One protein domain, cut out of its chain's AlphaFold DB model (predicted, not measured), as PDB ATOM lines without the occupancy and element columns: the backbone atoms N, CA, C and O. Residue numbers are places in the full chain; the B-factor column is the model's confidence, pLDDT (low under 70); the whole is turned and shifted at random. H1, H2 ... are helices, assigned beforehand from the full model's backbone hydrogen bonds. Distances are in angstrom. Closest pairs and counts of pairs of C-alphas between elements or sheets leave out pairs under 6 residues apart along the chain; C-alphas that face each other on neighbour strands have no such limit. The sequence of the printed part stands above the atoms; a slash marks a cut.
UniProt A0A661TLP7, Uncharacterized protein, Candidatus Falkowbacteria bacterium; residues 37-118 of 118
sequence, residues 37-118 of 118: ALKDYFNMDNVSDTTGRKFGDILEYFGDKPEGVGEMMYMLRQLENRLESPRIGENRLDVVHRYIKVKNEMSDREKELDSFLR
ATOM      1  N   ALA A  37     240.561 272.481 234.874       71.62
ATOM      2  CA  ALA A  37     241.250 271.473 235.674       71.62
ATOM      3  C   ALA A  37     240.580 270.083 235.638       71.62
ATOM      4  O   ALA A  37     241.278 269.076 235.587       71.62
ATOM      5  N   LEU A  38     239.250 269.976 235.626       76.38
ATOM      6  CA  LEU A  38     238.567 268.677 235.545       76.38
ATOM      7  C   LEU A  38     238.845 267.966 234.221       76.38
ATOM      8  O   LEU A  38     239.129 266.765 234.206       76.38
ATOM      9  N   LYS A  39     238.831 268.718 233.122       80.44
ATOM     10  CA  LYS A  39     239.140 268.172 231.806       80.44
ATOM     11  C   LYS A  39     240.639 267.934 231.635       80.44
ATOM     12  O   LYS A  39     241.053 266.802 231.418       80.44
ATOM     13  N   ASP A  40     241.456 268.964 231.801       78.50
ATOM     14  CA  ASP A  40     242.877 268.937 231.448       78.50
ATOM     15  C   ASP A  40     243.718 268.124 232.441       78.50
ATOM     16  O   ASP A  40     244.706 267.498 232.057       78.50
ATOM     17  N   TYR A  41     243.344 268.111 233.726       82.94
ATOM     18  CA  TYR A  41     244.118 267.433 234.768       82.94
ATOM     19  C   TYR A  41     243.581 266.039 235.097       82.94
ATOM     20  O   TYR A  41     244.359 265.086 235.216       82.94
ATOM     21  N   PHE A  42     242.260 265.913 235.251       85.12
ATOM     22  CA  PHE A  42     241.608 264.655 235.628       85.12
ATOM     23  C   PHE A  42     241.079 263.847 234.436       85.12
ATOM     24  O   PHE A  42     240.646 262.713 234.643       85.12
ATOM     25  N   ASN A  43     241.164 264.378 233.210       84.44
ATOM     26  CA  ASN A  43     240.663 263.744 231.988       84.44
ATOM     27  C   ASN A  43     239.174 263.366 232.096       84.44
ATOM     28  O   ASN A  43     238.767 262.259 231.738       84.44
ATOM     29  N   MET A  44     238.374 264.273 232.665       82.81
ATOM     30  CA  MET A  44     236.936 264.100 232.851       82.81
ATOM     31  C   MET A  44     236.170 265.021 231.904       82.81
ATOM     32  O   MET A  44     236.022 266.211 232.169       82.81
ATOM     33  N   ASP A  45     235.669 264.452 230.806       73.81
ATOM     34  CA  ASP A  45     234.885 265.192 229.808       73.81
ATOM     35  C   ASP A  45     233.453 265.488 230.277       73.81
ATOM     36  O   ASP A  45     232.887 266.520 229.925       73.81
ATOM     37  N   ASN A  46     232.878 264.600 231.093       67.75
ATOM     38  CA  ASN A  46     231.537 264.751 231.653       67.75
ATOM     39  C   ASN A  46     231.618 264.938 233.170       67.75
ATOM     40  O   ASN A  46     232.075 264.051 233.898       67.75
ATOM     41  N   VAL A  47     231.135 266.080 233.654       75.19
ATOM     42  CA  VAL A  47     231.066 266.385 235.085       75.19
ATOM     43  C   VAL A  47     229.694 265.962 235.593       75.19
ATOM     44  O   VAL A  47     228.703 266.649 235.382       75.19
ATOM     45  N   SER A  48     229.624 264.801 236.245       81.81
ATOM     46  CA  SER A  48     228.437 264.443 237.029       81.81
ATOM     47  C   SER A  48     228.322 265.341 238.266       81.81
ATOM     48  O   SER A  48     229.343 265.820 238.765       81.81
ATOM     49  N   ASP A  49     227.128 265.475 238.847       81.69
ATOM     50  CA  ASP A  49     226.926 266.193 240.119       81.69
ATOM     51  C   ASP A  49     227.877 265.707 241.222       81.69
ATOM     52  O   ASP A  49     228.395 266.485 242.023       81.69
ATOM     53  N   THR A  50     228.146 264.399 241.250       85.06
ATOM     54  CA  THR A  50     229.069 263.799 242.222       85.06
ATOM     55  C   THR A  50     230.507 264.252 241.975       85.06
ATOM     56  O   THR A  50     231.223 264.573 242.920       85.06
ATOM     57  N   THR A  51     230.932 264.300 240.711       85.69
ATOM     58  CA  THR A  51     232.253 264.802 240.305       85.69
ATOM     59  C   THR A  51     232.409 266.276 240.669       85.69
ATOM     60  O   THR A  51     233.422 266.656 241.253       85.69
ATOM     61  N   GLY A  52     231.388 267.085 240.376       84.12
ATOM     62  CA  GLY A  52     231.368 268.513 240.682       84.12
ATOM     63  C   GLY A  52     231.520 268.782 242.177       84.12
ATOM     64  O   GLY A  52     232.373 269.572 242.567       84.12
ATOM     65  N   ARG A  53     230.777 268.059 243.027       87.56
ATOM     66  CA  ARG A  53     230.897 268.174 244.492       87.56
ATOM     67  C   ARG A  53     232.284 267.797 245.001       87.56
ATOM     68  O   ARG A  53     232.885 268.573 245.729       87.56
ATOM     69  N   LYS A  54     232.824 266.651 244.567       89.12
ATOM     70  CA  LYS A  54     234.182 266.223 244.952       89.12
ATOM     71  C   LYS A  54     235.217 267.284 244.611       89.12
ATOM     72  O   LYS A  54     236.116 267.551 245.399       89.12
ATOM     73  N   PHE A  55     235.091 267.878 243.431       87.50
ATOM     74  CA  PHE A  55     235.987 268.933 243.002       87.50
ATOM     75  C   PHE A  55     235.781 270.230 243.789       87.50
ATOM     76  O   PHE A  55     236.765 270.855 244.168       87.50
ATOM     77  N   GLY A  56     234.539 270.588 244.115       86.56
ATOM     78  CA  GLY A  56     234.223 271.690 245.028       86.56
ATOM     79  C   GLY A  56     234.936 271.560 246.377       86.56
ATOM     80  O   GLY A  56     235.622 272.492 246.783       86.56
ATOM     81  N   ASP A  57     234.883 270.382 247.002       89.12
ATOM     82  CA  ASP A  57     235.566 270.120 248.279       89.12
ATOM     83  C   ASP A  57     237.097 270.283 248.159       89.12
ATOM     84  O   ASP A  57     237.773 270.747 249.080       89.12
ATOM     85  N   ILE A  58     237.667 269.912 247.006       88.69
ATOM     86  CA  ILE A  58     239.096 270.100 246.716       88.69
ATOM     87  C   ILE A  58     239.431 271.593 246.607       88.69
ATOM     88  O   ILE A  58     240.438 272.035 247.162       88.69
ATOM     89  N   LEU A  59     238.602 272.372 245.905       87.00
ATOM     90  CA  LEU A  59     238.779 273.820 245.798       87.00
ATOM     91  C   LEU A  59     238.705 274.484 247.176       87.00
ATOM     92  O   LEU A  59     239.551 275.311 247.499       87.00
ATOM     93  N   GLU A  60     237.741 274.083 248.006       87.69
ATOM     94  CA  GLU A  60     237.575 274.607 249.362       87.69
ATOM     95  C   GLU A  60     238.800 274.322 250.243       87.69
ATOM     96  O   GLU A  60     239.270 275.205 250.961       87.69
ATOM     97  N   TYR A  61     239.385 273.126 250.134       88.44
ATOM     98  CA  TYR A  61     240.607 272.768 250.858       88.44
ATOM     99  C   TYR A  61     241.812 273.650 250.500       88.44
ATOM    100  O   TYR A  61     242.619 274.011 251.367       88.44
ATOM    101  N   PHE A  62     241.964 273.990 249.219       86.19
ATOM    102  CA  PHE A  62     243.016 274.908 248.788       86.19
ATOM    103  C   PHE A  62     242.677 276.368 249.114       86.19
ATOM    104  O   PHE A  62     243.596 277.152 249.367       86.19
ATOM    105  N   GLY A  63     241.391 276.717 249.197       85.81
ATOM    106  CA  GLY A  63     240.916 278.066 249.480       85.81
ATOM    107  C   GLY A  63     241.456 279.066 248.459       85.81
ATOM    108  O   GLY A  63     241.534 278.772 247.270       85.81
ATOM    109  N   ASP A  64     241.903 280.227 248.937       82.75
ATOM    110  CA  ASP A  64     242.491 281.275 248.090       82.75
ATOM    111  C   ASP A  64     244.001 281.092 247.840       82.75
ATOM    112  O   ASP A  64     244.653 282.018 247.364       82.75
ATOM    113  N   LYS A  65     244.597 279.950 248.225       82.75
ATOM    114  CA  LYS A  65     246.041 279.719 248.032       82.75
ATOM    115  C   LYS A  65     246.475 279.753 246.562       82.75
ATOM    116  O   LYS A  65     247.499 280.371 246.306       82.75
ATOM    117  N   PRO A  66     245.782 279.082 245.625       83.19
ATOM    118  CA  PRO A  66     246.179 279.118 244.229       83.19
ATOM    119  C   PRO A  66     245.737 280.438 243.593       83.19
ATOM    120  O   PRO A  66     244.547 280.746 243.542       83.19
ATOM    121  N   GLU A  67     246.686 281.186 243.037       81.69
ATOM    122  CA  GLU A  67     246.452 282.455 242.337       81.69
ATOM    123  C   GLU A  67     245.808 282.254 240.953       81.69
ATOM    124  O   GLU A  67     245.336 283.201 240.323       81.69
ATOM    125  N   GLY A  68     245.750 281.007 240.469       81.31
ATOM    126  CA  GLY A  68     245.081 280.649 239.224       81.31
ATOM    127  C   GLY A  68     245.072 279.150 238.928       81.31
ATOM    128  O   GLY A  68     245.542 278.322 239.711       81.31
ATOM    129  N   VAL A  69     244.552 278.792 237.748       79.38
ATOM    130  CA  VAL A  69     244.383 277.391 237.309       79.38
ATOM    131  C   VAL A  69     245.719 276.644 237.229       79.38
ATOM    132  O   VAL A  69     245.805 275.494 237.651       79.38
ATOM    133  N   GLY A  70     246.779 277.291 236.731       80.88
ATOM    134  CA  GLY A  70     248.102 276.666 236.627       80.88
ATOM    135  C   GLY A  70     248.703 276.313 237.991       80.88
ATOM    136  O   GLY A  70     249.233 275.217 238.171       80.88
ATOM    137  N   GLU A  71     248.567 277.205 238.974       83.69
ATOM    138  CA  GLU A  71     249.020 276.943 240.341       83.69
ATOM    139  C   GLU A  71     248.165 275.870 241.018       83.69
ATOM    140  O   GLU A  71     248.711 274.966 241.646       83.69
ATOM    141  N   MET A  72     246.844 275.884 240.804       84.50
ATOM    142  CA  MET A  72     245.955 274.811 241.254       84.50
ATOM    143  C   MET A  72     246.418 273.444 240.731       84.50
ATOM    144  O   MET A  72     246.569 272.501 241.505       84.50
ATOM    145  N   MET A  73     246.698 273.329 239.429       84.69
ATOM    146  CA  MET A  73     247.207 272.090 238.828       84.69
ATOM    147  C   MET A  73     248.564 271.681 239.411       84.69
ATOM    148  O   MET A  73     248.807 270.498 239.658       84.69
ATOM    149  N   TYR A  74     249.454 272.644 239.661       87.62
ATOM    150  CA  TYR A  74     250.737 272.377 240.305       87.62
ATOM    151  C   TYR A  74     250.559 271.843 241.733       87.62
ATOM    152  O   TYR A  74     251.163 270.829 242.086       87.62
ATOM    153  N   MET A  75     249.702 272.471 242.538       87.31
ATOM    154  CA  MET A  75     249.399 272.033 243.901       87.31
ATOM    155  C   MET A  75     248.743 270.651 243.920       87.31
ATOM    156  O   MET A  75     249.140 269.805 244.723       87.31
ATOM    157  N   LEU A  76     247.808 270.386 243.003       88.31
ATOM    158  CA  LEU A  76     247.217 269.061 242.805       88.31
ATOM    159  C   LEU A  76     248.281 268.010 242.494       88.31
ATOM    160  O   LEU A  76     248.273 266.937 243.091       88.31
ATOM    161  N   ARG A  77     249.250 268.336 241.635       88.50
ATOM    162  CA  ARG A  77     250.358 267.431 241.305       88.50
ATOM    163  C   ARG A  77     251.272 267.166 242.489       88.50
ATOM    164  O   ARG A  77     251.661 266.026 242.725       88.50
ATOM    165  N   GLN A  78     251.611 268.202 243.250       90.44
ATOM    166  CA  GLN A  78     252.397 268.053 244.476       90.44
ATOM    167  C   GLN A  78     251.672 267.201 245.514       90.44
ATOM    168  O   GLN A  78     252.309 266.413 246.214       90.44
ATOM    169  N   LEU A  79     250.353 267.357 245.603       89.38
ATOM    170  CA  LEU A  79     249.519 266.559 246.476       89.38
ATOM    171  C   LEU A  79     249.515 265.097 246.026       89.38
ATOM    172  O   LEU A  79     249.902 264.242 246.813       89.38
ATOM    173  N   GLU A  80     249.178 264.817 244.766       88.31
ATOM    174  CA  GLU A  80     249.138 263.459 244.206       88.31
ATOM    175  C   GLU A  80     250.462 262.703 244.333       88.31
ATOM    176  O   GLU A  80     250.443 261.517 244.638       88.31
ATOM    177  N   ASN A  81     251.609 263.374 244.188       88.44
ATOM    178  CA  ASN A  81     252.924 262.751 244.386       88.44
ATOM    179  C   ASN A  81     253.131 262.191 245.806       88.44
ATOM    180  O   ASN A  81     254.045 261.399 246.030       88.44
ATOM    181  N   ARG A  82     252.326 262.632 246.778       88.31
ATOM    182  CA  ARG A  82     252.344 262.159 248.170       88.31
ATOM    183  C   ARG A  82     251.244 261.137 248.452       88.31
ATOM    184  O   ARG A  82     251.189 260.620 249.566       88.31
ATOM    185  N   LEU A  83     250.348 260.900 247.495       90.56
ATOM    186  CA  LEU A  83     249.235 259.972 247.640       90.56
ATOM    187  C   LEU A  83     249.604 258.598 247.093       90.56
ATOM    188  O   LEU A  83     250.480 258.434 246.246       90.56
ATOM    189  N   GLU A  84     248.889 257.598 247.589       87.38
ATOM    190  CA  GLU A  84     248.914 256.264 247.009       87.38
ATOM    191  C   GLU A  84     248.307 256.285 245.603       87.38
ATOM    192  O   GLU A  84     247.455 257.117 245.279       87.38
ATOM    193  N   SER A  85     248.716 255.334 244.765       87.44
ATOM    194  CA  SER A  85     248.081 255.146 243.463       87.44
ATOM    195  C   SER A  85     246.585 254.816 243.614       87.44
ATOM    196  O   SER A  85     246.197 254.184 244.604       87.44
ATOM    197  N   PRO A  86     245.737 255.200 242.640       88.44
ATOM    198  CA  PRO A  86     244.320 254.850 242.656       88.44
ATOM    199  C   PRO A  86     244.100 253.346 242.790       88.44
ATOM    200  O   PRO A  86     244.799 252.541 242.169       88.44
ATOM    201  N   ARG A  87     243.115 252.967 243.607       90.06
ATOM    202  CA  ARG A  87     242.700 251.566 243.733       90.06
ATOM    203  C   ARG A  87     241.910 251.148 242.495       90.06
ATOM    204  O   ARG A  87     241.439 251.981 241.724       90.06
ATOM    205  N   ILE A  88     241.734 249.840 242.312       88.00
ATOM    206  CA  ILE A  88     240.895 249.312 241.229       88.00
ATOM    207  C   ILE A  88     239.485 249.907 241.354       88.00
ATOM    208  O   ILE A  88     238.854 249.786 242.401       88.00
ATOM    209  N   GLY A  89     239.008 250.537 240.278       86.56
ATOM    210  CA  GLY A  89     237.701 251.200 240.230       86.56
ATOM    211  C   GLY A  89     237.685 252.646 240.738       86.56
ATOM    212  O   GLY A  89     236.635 253.277 240.670       86.56
ATOM    213  N   GLU A  90     238.815 253.186 241.200       87.38
ATOM    214  CA  GLU A  90     238.958 254.596 241.578       87.38
ATOM    215  C   GLU A  90     239.666 255.391 240.484       87.38
ATOM    216  O   GLU A  90     240.599 254.911 239.837       87.38
ATOM    217  N   ASN A  91     239.253 256.643 240.306       88.75
ATOM    218  CA  ASN A  91     239.986 257.600 239.487       88.75
ATOM    219  C   ASN A  91     240.887 258.496 240.361       88.75
ATOM    220  O   ASN A  91     240.854 258.461 241.590       88.75
ATOM    221  N   ARG A  92     241.710 259.330 239.718       89.81
ATOM    222  CA  ARG A  92     242.626 260.254 240.410       89.81
ATOM    223  C   ARG A  92     241.903 261.268 241.302       89.81
ATOM    224  O   ARG A  92     242.363 261.536 242.410       89.81
ATOM    225  N   LEU A  93     240.757 261.785 240.853       90.31
ATOM    226  CA  LEU A  93     239.940 262.719 241.632       90.31
ATOM    227  C   LEU A  93     239.468 262.076 242.942       90.31
ATOM    228  O   LEU A  93     239.514 262.724 243.982       90.31
ATOM    229  N   ASP A  94     239.072 260.801 242.907       91.38
ATOM    230  CA  ASP A  94     238.619 260.057 244.087       91.38
ATOM    231  C   ASP A  94     239.720 259.942 245.145       91.38
ATOM    232  O   ASP A  94     239.458 260.085 246.341       91.38
ATOM    233  N   VAL A  95     240.964 259.719 244.716       92.12
ATOM    234  CA  VAL A  95     242.118 259.617 245.618       92.12
ATOM    235  C   VAL A  95     242.401 260.955 246.295       92.12
ATOM    236  O   VAL A  95     242.560 261.007 247.518       92.12
ATOM    237  N   VAL A  96     242.437 262.034 245.507       91.88
ATOM    238  CA  VAL A  96     242.666 263.392 246.015       91.88
ATOM    239  C   VAL A  96     241.553 263.795 246.982       91.88
ATOM    240  O   VAL A  96     241.833 264.234 248.099       91.88
ATOM    241  N   HIS A  97     240.296 263.577 246.592       93.00
ATOM    242  CA  HIS A  97     239.127 263.874 247.416       93.00
ATOM    243  C   HIS A  97     239.149 263.109 248.741       93.00
ATOM    244  O   HIS A  97     238.992 263.708 249.806       93.00
ATOM    245  N   ARG A  98     239.432 261.799 248.706       92.62
ATOM    246  CA  ARG A  98     239.547 260.978 249.918       92.62
ATOM    247  C   ARG A  98     240.607 261.519 250.869       92.62
ATOM    248  O   ARG A  98     240.356 261.592 252.070       92.62
ATOM    249  N   TYR A  99     241.786 261.868 250.358       92.12
ATOM    250  CA  TYR A  99     242.853 262.409 251.197       92.12
ATOM    251  C   TYR A  99     242.416 263.692 251.905       92.12
ATOM    252  O   TYR A  99     242.594 263.818 253.115       92.12
ATOM    253  N   ILE A 100     241.828 264.624 251.154       90.62
ATOM    254  CA  ILE A 100     241.373 265.911 251.682       90.62
ATOM    255  C   ILE A 100     240.303 265.709 252.748       90.62
ATOM    256  O   ILE A 100     240.409 266.283 253.830       90.62
ATOM    257  N   LYS A 101     239.336 264.822 252.496       91.81
ATOM    258  CA  LYS A 101     238.307 264.472 253.474       91.81
ATOM    259  C   LYS A 101     238.917 263.974 254.787       91.81
ATOM    260  O   LYS A 101     238.598 264.502 255.846       91.81
ATOM    261  N   VAL A 102     239.855 263.026 254.717       89.56
ATOM    262  CA  VAL A 102     240.551 262.508 255.909       89.56
ATOM    263  C   VAL A 102     241.346 263.611 256.612       89.56
ATOM    264  O   VAL A 102     241.364 263.671 257.838       89.56
ATOM    265  N   LYS A 103     242.005 264.504 255.865       88.06
ATOM    266  CA  LYS A 103     242.754 265.623 256.454       88.06
ATOM    267  C   LYS A 103     241.861 266.624 257.177       88.06
ATOM    268  O   LYS A 103     242.236 267.051 258.267       88.06
ATOM    269  N   ASN A 104     240.707 266.960 256.609       86.88
ATOM    270  CA  ASN A 104     239.744 267.853 257.245       86.88
ATOM    271  C   ASN A 104     239.171 267.215 258.517       86.88
ATOM    272  O   ASN A 104     239.230 267.828 259.577       86.88
ATOM    273  N   GLU A 105     238.760 265.944 258.451       88.44
ATOM    274  CA  GLU A 105     238.256 265.203 259.617       88.44
ATOM    275  C   GLU A 105     239.282 265.130 260.761       88.44
ATOM    276  O   GLU A 105     238.919 265.258 261.930       88.44
ATOM    277  N   MET A 106     240.567 264.938 260.446       87.50
ATOM    278  CA  MET A 106     241.633 264.944 261.454       87.50
ATOM    279  C   MET A 106     241.821 266.332 262.071       87.50
ATOM    280  O   MET A 106     241.914 266.442 263.289       87.50
ATOM    281  N   SER A 107     241.833 267.386 261.251       85.62
ATOM    282  CA  SER A 107     241.988 268.758 261.744       85.62
ATOM    283  C   SER A 107     240.823 269.187 262.633       85.62
ATOM    284  O   SER A 107     241.040 269.843 263.650       85.62
ATOM    285  N   ASP A 108     239.594 268.816 262.284       84.44
ATOM    286  CA  ASP A 108     238.423 269.177 263.079       84.44
ATOM    287  C   ASP A 108     238.401 268.423 264.411       84.44
ATOM    288  O   ASP A 108     238.181 269.039 265.452       84.44
ATOM    289  N   ARG A 109     238.777 267.138 264.418       84.31
ATOM    290  CA  ARG A 109     238.980 266.384 265.667       84.31
ATOM    291  C   ARG A 109     240.074 266.982 266.549       84.31
ATOM    292  O   ARG A 109     239.915 267.017 267.764       84.31
ATOM    293  N   GLU A 110     241.180 267.447 265.966       82.75
ATOM    294  CA  GLU A 110     242.252 268.118 266.713       82.75
ATOM    295  C   GLU A 110     241.760 269.420 267.363       82.75
ATOM    296  O   GLU A 110     242.070 269.674 268.527       82.75
ATOM    297  N   LYS A 111     240.949 270.219 266.655       81.50
ATOM    298  CA  LYS A 111     240.336 271.441 267.210       81.50
ATOM    299  C   LYS A 111     239.353 271.133 268.335       81.50
ATOM    300  O   LYS A 111     239.350 271.841 269.339       81.50
ATOM    301  N   GLU A 112     238.526 270.100 268.180       81.94
ATOM    302  CA  GLU A 112     237.608 269.653 269.232       81.94
ATOM    303  C   GLU A 112     238.388 269.257 270.492       81.94
ATOM    304  O   GLU A 112     238.076 269.734 271.581       81.94
ATOM    305  N   LEU A 113     239.450 268.459 270.348       79.94
ATOM    306  CA  LEU A 113     240.327 268.068 271.455       79.94
ATOM    307  C   LEU A 113     241.007 269.266 272.135       79.94
ATOM    308  O   LEU A 113     241.002 269.328 273.364       79.94
ATOM    309  N   ASP A 114     241.550 270.226 271.378       78.62
ATOM    310  CA  ASP A 114     242.145 271.449 271.953       78.62
ATOM    311  C   ASP A 114     241.093 272.291 272.694       78.62
ATOM    312  O   ASP A 114     241.373 272.835 273.760       78.62
ATOM    313  N   SER A 115     239.856 272.343 272.187       82.25
ATOM    314  CA  SER A 115     238.747 273.026 272.862       82.25
ATOM    315  C   SER A 115     238.290 272.327 274.143       82.25
ATOM    316  O   SER A 115     237.758 273.002 275.018       82.25
ATOM    317  N   PHE A 116     238.448 271.006 274.258       70.00
ATOM    318  CA  PHE A 116     238.120 270.261 275.479       70.00
ATOM    319  C   PHE A 116     239.209 270.358 276.556       70.00
ATOM    320  O   PHE A 116     238.921 270.138 277.731       70.00
ATOM    321  N   LEU A 117     240.457 270.633 276.165       73.19
ATOM    322  CA  LEU A 117     241.611 270.705 277.070       73.19
ATOM    323  C   LEU A 117     241.873 272.114 277.633       73.19
ATOM    324  O   LEU A 117     242.737 272.254 278.503       73.19
ATOM    325  N   ARG A 118     241.159 273.138 277.152       59.72
ATOM    326  CA  ARG A 118     241.198 274.524 277.651       59.72
ATOM    327  C   ARG A 118     240.005 274.835 278.542       59.72
ATOM    328  O   ARG A 118     240.211 275.624 279.491       59.72
TER     329      ARG A 118
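This is residues 37 to 118 of the 118 residues of an uncharacterized protein of Candidatus Falkowbacteria bacterium (UniProt A0A661TLP7). A long helix, H4, begins in a small body with H2 packed on it and H3 and short H1 close by, while residues 105 to 118 stick out as an arm. The printed part has 82 residues with four named helices, H1, H2, H3 and H4 in chain order, which hold 56 of them, and no named strand; the class is all helix. The whole is only just loose, close to compact, with a radius of gyration of the C-alphas of 14.5 A, spanning 49 by 33 by 26 A.

Find C-alpha 92 at (242.626, 260.254, 240.410); from there H4, residues 92 to 117, runs 38.1 A to C-alpha 117 at (241.611, 270.705, 277.070). Look earlier for H2, residues 49 to 62, 20.2 A; H3, residues 69 to 80, 16.3 A; and H1, residues 37 to 40, 5.2 A.

With residues 93 to 100 alone, H4 touches H2 at a steep tilt of 52 degrees, the same way; C-alphas 54 and 97 are closest, 6.0 A. H3 only just touches H4, with 3 pairs of C-alphas within 8 A, about perpendicular at 78 degrees; C-alphas 80 and 96 are closest, 6.7 A. H2 and H3 are near each other. H1 is close but not clearly touching H3, C-alphas 37 and 73 being closest at 6.8 A. In H2, H3 and H4 every O i to N i+4 pair is within hydrogen-bond range; H1 is too short for one.

C-alphas 45 and 118 are farthest apart, 49.2 A. The printed part has no cut; the H3 to H4 link is long. Residues 46 and 118 have pLDDT under 70.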